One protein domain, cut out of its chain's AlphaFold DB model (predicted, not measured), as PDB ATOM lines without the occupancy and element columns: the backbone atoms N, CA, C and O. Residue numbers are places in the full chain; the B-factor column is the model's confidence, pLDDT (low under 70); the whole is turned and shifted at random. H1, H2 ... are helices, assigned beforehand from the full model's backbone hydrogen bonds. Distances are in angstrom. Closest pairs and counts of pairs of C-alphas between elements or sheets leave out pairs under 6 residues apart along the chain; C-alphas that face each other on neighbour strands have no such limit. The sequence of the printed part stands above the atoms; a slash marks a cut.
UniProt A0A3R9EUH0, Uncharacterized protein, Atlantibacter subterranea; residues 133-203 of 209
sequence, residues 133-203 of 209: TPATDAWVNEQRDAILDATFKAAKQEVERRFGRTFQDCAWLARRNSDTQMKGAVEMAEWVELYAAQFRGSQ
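Overview. This is residues 133 to 203 of the 209 residues of an uncharacterized protein of Atlantibacter subterranea (UniProt A0A3R9EUH0). Two long helices, H1 and H3, lie side by side and run opposite ways, and the short helix H2 packs on both of them near the end where the chain turns back, set steeply to each. The whole is a slim rod, with H1 as its longest helix. The printed part has 71 residues, with three named helices in the order H1, H2, H3 and no named strand; the class is all helix. It is loose, with a radius of gyration of the C-alphas of 14.8 A, and the C-alphas span 49 by 21 by 15 A.

Along the chain. H1 takes residues 134 to 163 and is 43.4 A long from first to last C-alpha. It begins at C-alpha 134, at (134.694, 161.887, 166.745), and ends at C-alpha 163, at (160.032, 136.828, 141.937). H2 follows with residues 167 to 174, 10.3 A from first to last C-alpha. H3 takes residues 180 to 203 and is 34.5 A long; its last C-alpha, that of Gln 203, is at (133.497, 156.141, 156.029).

Arrangement. H1 and H3 touch, with 19 pairs of C-alphas within 8 A. Their closest C-alphas are those of Ala 155 and Ala 189, 5.3 A apart. They stand at a shallow tilt of 15 degrees and run opposite ways. H1 touches H2 with residues 156 to 163 alone; the closest C-alphas are those of Glu 160 and Phe 167, 5.5 A apart. The tilt of H1 and H2 is steep, 64 degrees, the same way. H3 touches H2 with residues 182 to 186 alone, where the closest C-alphas, those of Ala 174 and Lys 183, are 4.6 A apart. H2 and H3 stand at a steep tilt of 61 degrees, opposite ways. Of the three pairs of helices, 1 is at a shallow tilt; the helix packing is mostly crossed, but only just. In H1, H2 and H3 every backbone O i to N i+4 pair is within hydrogen-bond range.

Size, cuts and confidence. The two C-alphas farthest apart are those of Thr 133 and Asn 177, 49.2 A, while the first and last printed C-alphas, those of Thr 133 and Gln 203, are 14.7 A apart. The printed part runs from residue 133 to residue 203 with no cut. The links are tight: 3 residues between H1 and H2, and 5 between H2 and H3. The mean pLDDT of the printed part is 88.8; residue 178 and residues 202 to 203 are under 70, the model's low-confidence places.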
ATOM      1  N   THR A 133     132.640 160.114 170.109       87.19
ATOM      2  CA  THR A 133     134.104 160.255 170.177       87.19
ATOM      3  C   THR A 133     134.713 160.532 168.799       87.19
ATOM      4  O   THR A 133     135.509 159.732 168.301       87.19
ATOM      5  N   PRO A 134     134.321 161.636 168.132       89.00
ATOM      6  CA  PRO A 134     134.694 161.887 166.745       89.00
ATOM      7  C   PRO A 134     136.207 162.050 166.547       89.00
ATOM      8  O   PRO A 134     136.718 161.659 165.500       89.00
ATOM      9  N   ALA A 135     136.940 162.599 167.524       88.44
ATOM     10  CA  ALA A 135     138.388 162.769 167.409       88.44
ATOM     11  C   ALA A 135     139.107 161.420 167.535       88.44
ATOM     12  O   ALA A 135     140.038 161.142 166.774       88.44
ATOM     13  N   THR A 136     138.648 160.556 168.446       90.62
ATOM     14  CA  THR A 136     139.157 159.183 168.555       90.62
ATOM     15  C   THR A 136     138.832 158.370 167.303       90.62
ATOM     16  O   THR A 136     139.716 157.695 166.779       90.62
ATOM     17  N   ASP A 137     137.606 158.460 166.783       90.06
ATOM     18  CA  ASP A 137     137.193 157.734 165.575       90.06
ATOM     19  C   ASP A 137     138.010 158.170 164.349       90.06
ATOM     20  O   ASP A 137     138.510 157.324 163.605       90.06
ATOM     21  N   ALA A 138     138.216 159.481 164.177       89.88
ATOM     22  CA  ALA A 138     139.068 160.026 163.123       89.88
ATOM     23  C   ALA A 138     140.515 159.525 163.244       89.88
ATOM     24  O   ALA A 138     141.086 159.058 162.258       89.88
ATOM     25  N   TRP A 139     141.088 159.543 164.454       91.62
ATOM     26  CA  TRP A 139     142.440 159.035 164.695       91.62
ATOM     27  C   TRP A 139     142.557 157.536 164.396       91.62
ATOM     28  O   TRP A 139     143.492 157.110 163.721       91.62
ATOM     29  N   VAL A 140     141.601 156.719 164.845       91.12
ATOM     30  CA  VAL A 140     141.595 155.272 164.572       91.12
ATOM     31  C   VAL A 140     141.503 154.996 163.070       91.12
ATOM     32  O   VAL A 140     142.175 154.087 162.581       91.12
ATOM     33  N   ASN A 141     140.698 155.762 162.334       89.12
ATOM     34  CA  ASN A 141     140.586 155.634 160.883       89.12
ATOM     35  C   ASN A 141     141.896 156.012 160.179       89.12
ATOM     36  O   ASN A 141     142.374 155.232 159.359       89.12
ATOM     37  N   GLU A 142     142.531 157.116 160.579       90.38
ATOM     38  CA  GLU A 142     143.849 157.525 160.075       90.38
ATOM     39  C   GLU A 142     144.911 156.438 160.316       90.38
ATOM     40  O   GLU A 142     145.648 156.060 159.404       90.38
ATOM     41  N   GLN A 143     144.969 155.877 161.529       92.81
ATOM     42  CA  GLN A 143     145.917 154.804 161.843       92.81
ATOM     43  C   GLN A 143     145.635 153.532 161.042       92.81
ATOM     44  O   GLN A 143     146.567 152.868 160.586       92.81
ATOM     45  N   ARG A 144     144.361 153.174 160.858       89.94
ATOM     46  CA  ARG A 144     143.976 152.026 160.027       89.94
ATOM     47  C   ARG A 144     144.417 152.218 158.582       89.94
ATOM     48  O   ARG A 144     145.016 151.296 158.034       89.94
ATOM     49  N   ASP A 145     144.179 153.388 157.997       88.88
ATOM     50  CA  ASP A 145     144.608 153.700 156.632       88.88
ATOM     51  C   ASP A 145     146.134 153.618 156.500       88.88
ATOM     52  O   ASP A 145     146.640 152.934 155.608       88.88
ATOM     53  N   ALA A 146     146.878 154.197 157.448       90.69
ATOM     54  CA  ALA A 146     148.338 154.124 157.467       90.69
ATOM     55  C   ALA A 146     148.863 152.677 157.549       90.69
ATOM     56  O   ALA A 146     149.816 152.310 156.854       90.69
ATOM     57  N   ILE A 147     148.239 151.830 158.377       92.44
ATOM     58  CA  ILE A 147     148.599 150.412 158.503       92.44
ATOM     59  C   ILE A 147     148.293 149.655 157.210       92.44
ATOM     60  O   ILE A 147     149.110 148.837 156.777       92.44
ATOM     61  N   LEU A 148     147.140 149.902 156.589       92.31
ATOM     62  CA  LEU A 148     146.748 149.240 155.346       92.31
ATOM     63  C   LEU A 148     147.681 149.620 154.193       92.31
ATOM     64  O   LEU A 148     148.163 148.730 153.490       92.31
ATOM     65  N   ASP A 149     148.034 150.898 154.066       91.50
ATOM     66  CA  ASP A 149     148.987 151.373 153.061       91.50
ATOM     67  C   ASP A 149     150.393 150.789 153.287       91.50
ATOM     68  O   ASP A 149     151.049 150.322 152.347       91.50
ATOM     69  N   ALA A 150     150.856 150.738 154.542       94.31
ATOM     70  CA  ALA A 150     152.125 150.103 154.891       94.31
ATOM     71  C   ALA A 150     152.119 148.595 154.589       94.31
ATOM     72  O   ALA A 150     153.099 148.061 154.062       94.31
ATOM     73  N   THR A 151     151.006 147.915 154.874       94.12
ATOM     74  CA  THR A 151     150.821 146.483 154.601       94.12
ATOM     75  C   THR A 151     150.826 146.208 153.102       94.12
ATOM     76  O   THR A 151     151.513 145.292 152.652       94.12
ATOM     77  N   PHE A 152     150.131 147.026 152.310       93.06
ATOM     78  CA  PHE A 152     150.141 146.928 150.852       93.06
ATOM     79  C   PHE A 152     151.552 147.117 150.288       93.06
ATOM     80  O   PHE A 152     152.028 146.312 149.484       93.06
ATOM     81  N   LYS A 153     152.273 148.137 150.767       94.50
ATOM     82  CA  LYS A 153     153.666 148.381 150.381       94.50
ATOM     83  C   LYS A 153     154.571 147.194 150.723       94.50
ATOM     84  O   LYS A 153     155.392 146.806 149.893       94.50
ATOM     85  N   ALA A 154     154.419 146.603 151.907       94.62
ATOM     86  CA  ALA A 154     155.182 145.425 152.316       94.62
ATOM     87  C   ALA A 154     154.840 144.192 151.462       94.62
ATOM     88  O   ALA A 154     155.743 143.492 151.006       94.62
ATOM     89  N   ALA A 155     153.555 143.957 151.176       93.56
ATOM     90  CA  ALA A 155     153.110 142.873 150.303       93.56
ATOM     91  C   ALA A 155     153.688 143.018 148.886       93.56
ATOM     92  O   ALA A 155     154.208 142.056 148.319       93.56
ATOM     93  N   LYS A 156     153.688 144.241 148.346       94.69
ATOM     94  CA  LYS A 156     154.319 144.571 147.064       94.69
ATOM     95  C   LYS A 156     155.812 144.232 147.064       94.69
ATOM     96  O   LYS A 156     156.285 143.549 146.159       94.69
ATOM     97  N   GLN A 157     156.540 144.679 148.085       94.81
ATOM     98  CA  GLN A 157     157.975 144.414 148.223       94.81
ATOM     99  C   GLN A 157     158.275 142.920 148.342       94.81
ATOM    100  O   GLN A 157     159.253 142.442 147.773       94.81
ATOM    101  N   GLU A 158     157.431 142.167 149.041       94.12
ATOM    102  CA  GLU A 158     157.581 140.721 149.173       94.12
ATOM    103  C   GLU A 158     157.374 139.997 147.834       94.12
ATOM    104  O   GLU A 158     158.151 139.105 147.491       94.12
ATOM    105  N   VAL A 159     156.390 140.417 147.030       93.56
ATOM    106  CA  VAL A 159     156.208 139.922 145.653       93.56
ATOM    107  C   VAL A 159     157.452 140.220 144.812       93.56
ATOM    108  O   VAL A 159     157.989 139.325 144.157       93.56
ATOM    109  N   GLU A 160     157.957 141.452 144.857       95.19
ATOM    110  CA  GLU A 160     159.145 141.853 144.097       95.19
ATOM    111  C   GLU A 160     160.386 141.053 144.511       95.19
ATOM    112  O   GLU A 160     161.113 140.526 143.664       95.19
ATOM    113  N   ARG A 161     160.582 140.876 145.821       95.88
ATOM    114  CA  ARG A 161     161.677 140.095 146.400       95.88
ATOM    115  C   ARG A 161     161.600 138.621 146.006       95.88
ATOM    116  O   ARG A 161     162.626 138.021 145.695       95.88
ATOM    117  N   ARG A 162     160.406 138.023 146.036       93.75
ATOM    118  CA  ARG A 162     160.202 136.593 145.760       93.75
ATOM    119  C   ARG A 162     160.419 136.238 144.292       93.75
ATOM    120  O   ARG A 162     160.938 135.161 144.010       93.75
ATOM    121  N   PHE A 163     160.022 137.116 143.374       91.31
ATOM    122  CA  PHE A 163     160.032 136.828 141.937       91.31
ATOM    123  C   PHE A 163     161.118 137.579 141.153       91.31
ATOM    124  O   PHE A 163     161.275 137.331 139.956       91.31
ATOM    125  N   GLY A 164     161.878 138.468 141.803       93.50
ATOM    126  CA  GLY A 164     163.006 139.188 141.201       93.50
ATOM    127  C   GLY A 164     162.596 140.133 140.068       93.50
ATOM    128  O   GLY A 164     163.359 140.339 139.126       93.50
ATOM    129  N   ARG A 165     161.366 140.647 140.115       93.00
ATOM    130  CA  ARG A 165     160.736 141.488 139.086       93.00
ATOM    131  C   ARG A 165     159.928 142.584 139.758       93.00
ATOM    132  O   ARG A 165     159.614 142.463 140.936       93.00
ATOM    133  N   THR A 166     159.568 143.630 139.018       95.69
ATOM    134  CA  THR A 166     158.664 144.651 139.559       95.69
ATOM    135  C   THR A 166     157.290 144.046 139.844       95.69
ATOM    136  O   THR A 166     156.876 143.080 139.197       95.69
ATOM    137  N   PHE A 167     156.546 144.634 140.779       93.06
ATOM    138  CA  PHE A 167     155.189 144.177 141.066       93.06
ATOM    139  C   PHE A 167     154.294 144.219 139.823       93.06
ATOM    140  O   PHE A 167     153.484 143.320 139.616       93.06
ATOM    141  N   GLN A 168     154.475 145.228 138.964       92.69
ATOM    142  CA  GLN A 168     153.723 145.367 137.717       92.69
ATOM    143  C   GLN A 168     154.008 144.214 136.748       92.69
ATOM    144  O   GLN A 168     153.073 143.660 136.172       92.69
ATOM    145  N   ASP A 169     155.271 143.802 136.615       92.38
ATOM    146  CA  ASP A 169     155.646 142.651 135.790       92.38
ATOM    147  C   ASP A 169     155.068 141.346 136.354       92.38
ATOM    148  O   ASP A 169     154.541 140.523 135.603       92.38
ATOM    149  N   CYS A 170     155.124 141.163 137.678       91.38
ATOM    150  CA  CYS A 170     154.519 140.015 138.357       91.38
ATOM    151  C   CYS A 170     153.001 139.972 138.146       91.38
ATOM    152  O   CYS A 170     152.462 138.927 137.789       91.38
ATOM    153  N   ALA A 171     152.312 141.105 138.295       90.94
ATOM    154  CA  ALA A 171     150.870 141.202 138.083       90.94
ATOM    155  C   ALA A 171     150.478 140.942 136.622       90.94
ATOM    156  O   ALA A 171     149.492 140.256 136.340       90.94
ATOM    157  N   TRP A 172     151.276 141.434 135.675       92.12
ATOM    158  CA  TRP A 172     151.094 141.162 134.252       92.12
ATOM    159  C   TRP A 172     151.265 139.673 133.923       92.12
ATOM    160  O   TRP A 172     150.460 139.107 133.179       92.12
ATOM    161  N   LEU A 173     152.283 139.020 134.498       89.75
ATOM    162  CA  LEU A 173     152.559 137.593 134.302       89.75
ATOM    163  C   LEU A 173     151.497 136.708 134.963       89.75
ATOM    164  O   LEU A 173     151.056 135.741 134.343       89.75
ATOM    165  N   ALA A 174     151.041 137.061 136.166       89.25
ATOM    166  CA  ALA A 174     149.997 136.350 136.905       89.25
ATOM    167  C   ALA A 174     148.661 136.269 136.142       89.25
ATOM    168  O   ALA A 174     147.926 135.292 136.277       89.25
ATOM    169  N   ARG A 175     148.351 137.264 135.299       87.62
ATOM    170  CA  ARG A 175     147.141 137.268 134.452       87.62
ATOM    171  C   ARG A 175     147.247 136.357 133.227       87.62
ATOM    172  O   ARG A 175     146.224 136.038 132.628       87.62
ATOM    173  N   ARG A 176     148.463 135.981 132.818       85.94
ATOM    174  CA  ARG A 176     148.737 135.263 131.556       85.94
ATOM    175  C   ARG A 176     149.293 133.858 131.739       85.94
ATOM    176  O   ARG A 176     149.162 133.050 130.827       85.94
ATOM    177  N   ASN A 177     149.890 133.568 132.888       76.38
ATOM    178  CA  ASN A 177     150.465 132.268 133.209       76.38
ATOM    179  C   ASN A 177     149.682 131.574 134.328       76.38
ATOM    180  O   ASN A 177     148.991 132.209 135.119       76.38
ATOM    181  N   SER A 178     149.829 130.254 134.415       69.06
ATOM    182  CA  SER A 178     149.214 129.402 135.439       69.06
ATOM    183  C   SER A 178     150.076 129.226 136.697       69.06
ATOM    184  O   SER A 178     149.818 128.311 137.478       69.06
ATOM    185  N   ASP A 179     151.097 130.068 136.908       79.31
ATOM    186  CA  ASP A 179     151.897 130.029 138.136       79.31
ATOM    187  C   ASP A 179     151.018 130.419 139.331       79.31
ATOM    188  O   ASP A 179     150.716 131.592 139.570       79.31
ATOM    189  N   THR A 180     150.588 129.403 140.075       83.88
ATOM    190  CA  THR A 180     149.691 129.543 141.221       83.88
ATOM    191  C   THR A 180     150.339 130.304 142.372       83.88
ATOM    192  O   THR A 180     149.630 130.954 143.137       83.88
ATOM    193  N   GLN A 181     151.672 130.280 142.488       88.44
ATOM    194  CA  GLN A 181     152.383 130.982 143.551       88.44
ATOM    195  C   GLN A 181     152.485 132.477 143.265       88.44
ATOM    196  O   GLN A 181     152.224 133.281 144.160       88.44
ATOM    197  N   MET A 182     152.847 132.859 142.035       89.56
ATOM    198  CA  MET A 182     152.888 134.270 141.633       89.56
ATOM    199  C   MET A 182     151.494 134.882 141.648       89.56
ATOM    200  O   MET A 182     151.307 135.969 142.193       89.56
ATOM    201  N   LYS A 183     150.510 134.154 141.115       90.44
ATOM    202  CA  LYS A 183     149.122 134.599 141.094       90.44
ATOM    203  C   LYS A 183     148.564 134.814 142.500       90.44
ATOM    204  O   LYS A 183     148.096 135.910 142.780       90.44
ATOM    205  N   GLY A 184     148.717 133.844 143.404       89.81
ATOM    206  CA  GLY A 184     148.254 133.995 144.784       89.81
ATOM    207  C   GLY A 184     148.947 135.141 145.532       89.81
ATOM    208  O   GLY A 184     148.303 135.858 146.288       89.81
ATOM    209  N   ALA A 185     150.245 135.366 145.303       90.94
ATOM    210  CA  ALA A 185     150.970 136.457 145.958       90.94
ATOM    211  C   ALA A 185     150.534 137.850 145.461       90.94
ATOM    212  O   ALA A 185     150.399 138.770 146.264       90.94
ATOM    213  N   VAL A 186     150.285 137.999 144.155       91.75
ATOM    214  CA  VAL A 186     149.748 139.241 143.574       91.75
ATOM    215  C   VAL A 186     148.314 139.482 144.040       91.75
ATOM    216  O   VAL A 186     148.013 140.585 144.484       91.75
ATOM    217  N   GLU A 187     147.455 138.460 144.005       91.81
ATOM    218  CA  GLU A 187     146.059 138.560 144.451       91.81
ATOM    219  C   GLU A 187     145.966 138.969 145.924       91.81
ATOM    220  O   GLU A 187     145.144 139.809 146.274       91.81
ATOM    221  N   MET A 188     146.842 138.444 146.786       91.19
ATOM    222  CA  MET A 188     146.898 138.852 148.194       91.19
ATOM    223  C   MET A 188     147.301 140.321 148.368       91.19
ATOM    224  O   MET A 188     146.765 140.991 149.246       91.19
ATOM    225  N   ALA A 189     148.217 140.840 147.547       91.44
ATOM    226  CA  ALA A 189     148.591 142.251 147.590       91.44
ATOM    227  C   ALA A 189     147.456 143.151 147.068       91.44
ATOM    228  O   ALA A 189     147.080 144.106 147.740       91.44
ATOM    229  N   GLU A 190     146.862 142.819 145.917       90.19
ATOM    230  CA  GLU A 190     145.711 143.541 145.351       90.19
ATOM    231  C   GLU A 190     144.489 143.486 146.297       90.19
ATOM    232  O   GLU A 190     143.741 144.456 146.408       90.19
ATOM    233  N   TRP A 191     144.308 142.392 147.048       92.31
ATOM    234  CA  TRP A 191     143.244 142.271 148.048       92.31
ATOM    235  C   TRP A 191     143.385 143.281 149.191       92.31
ATOM    236  O   TRP A 191     142.380 143.841 149.616       92.31
ATOM    237  N   VAL A 192     144.605 143.556 149.670       90.19
ATOM    238  CA  VAL A 192     144.833 144.559 150.731       90.19
ATOM    239  C   VAL A 192     144.444 145.961 150.254       90.19
ATOM    240  O   VAL A 192     143.829 146.714 151.007       90.19
ATOM    241  N   GLU A 193     144.740 146.297 148.999       87.50
ATOM    242  CA  GLU A 193     144.359 147.579 148.392       87.50
ATOM    243  C   GLU A 193     142.836 147.702 148.222       87.50
ATOM    244  O   GLU A 193     142.244 148.721 148.579       87.50
ATOM    245  N   LEU A 194     142.182 146.638 147.744       88.31
ATOM    246  CA  LEU A 194     140.722 146.586 147.627       88.31
ATOM    247  C   LEU A 194     140.028 146.660 148.990       88.31
ATOM    248  O   LEU A 194     139.032 147.370 149.132       88.31
ATOM    249  N   TYR A 195     140.562 145.957 149.991       87.38
ATOM    250  CA  TYR A 195     140.086 146.019 151.367       87.38
ATOM    251  C   TYR A 195     140.168 147.464 151.866       87.38
ATOM    252  O   TYR A 195     139.148 148.025 152.255       87.38
ATOM    253  N   ALA A 196     141.323 148.123 151.737       85.94
ATOM    254  CA  ALA A 196     141.489 149.526 152.118       85.94
ATOM    255  C   ALA A 196     140.497 150.470 151.420       85.94
ATOM    256  O   ALA A 196     139.881 151.312 152.076       85.94
ATOM    257  N   ALA A 197     140.272 150.296 150.117       85.12
ATOM    258  CA  ALA A 197     139.296 151.089 149.369       85.12
ATOM    259  C   ALA A 197     137.853 150.892 149.873       85.12
ATOM    260  O   ALA A 197     137.089 151.855 149.953       85.12
ATOM    261  N   GLN A 198     137.482 149.667 150.260       85.50
ATOM    262  CA  GLN A 198     136.163 149.371 150.824       85.50
ATOM    263  C   GLN A 198     135.940 150.073 152.173       85.50
ATOM    264  O   GLN A 198     134.837 150.568 152.427       85.50
ATOM    265  N   PHE A 199     136.967 150.152 153.025       77.00
ATOM    266  CA  PHE A 199     136.869 150.879 154.297       77.00
ATOM    267  C   PHE A 199     136.755 152.379 154.086       77.00
ATOM    268  O   PHE A 199     135.859 152.986 154.669       77.00
ATOM    269  N   ARG A 200     137.577 152.958 153.205       80.75
ATOM    270  CA  ARG A 200     137.483 154.386 152.868       80.75
ATOM    271  C   ARG A 200     136.098 154.746 152.322       80.75
ATOM    272  O   ARG A 200     135.478 155.688 152.800       80.75
ATOM    273  N   GLY A 201     135.544 153.931 151.421       73.31
ATOM    274  CA  GLY A 201     134.190 154.138 150.890       73.31
ATOM    275  C   GLY A 201     133.056 153.949 151.910       73.31
ATOM    276  O   GLY A 201     131.974 154.501 151.728       73.31
ATOM    277  N   SER A 202     133.285 153.196 152.991       61.84
ATOM    278  CA  SER A 202     132.304 153.022 154.072       61.84
ATOM    279  C   SER A 202     132.304 154.192 155.067       61.84
ATOM    280  O   SER A 202     131.297 154.407 155.735       61.84
ATOM    281  N   GLN A 203     133.398 154.961 155.158       57.66
ATOM    282  CA  GLN A 203     133.497 156.141 156.029       57.66
ATOM    283  C   GLN A 203     132.720 157.352 155.474       57.66
ATOM    284  O   GLN A 203     132.081 158.064 156.243       57.66
TER     285      GLN A 203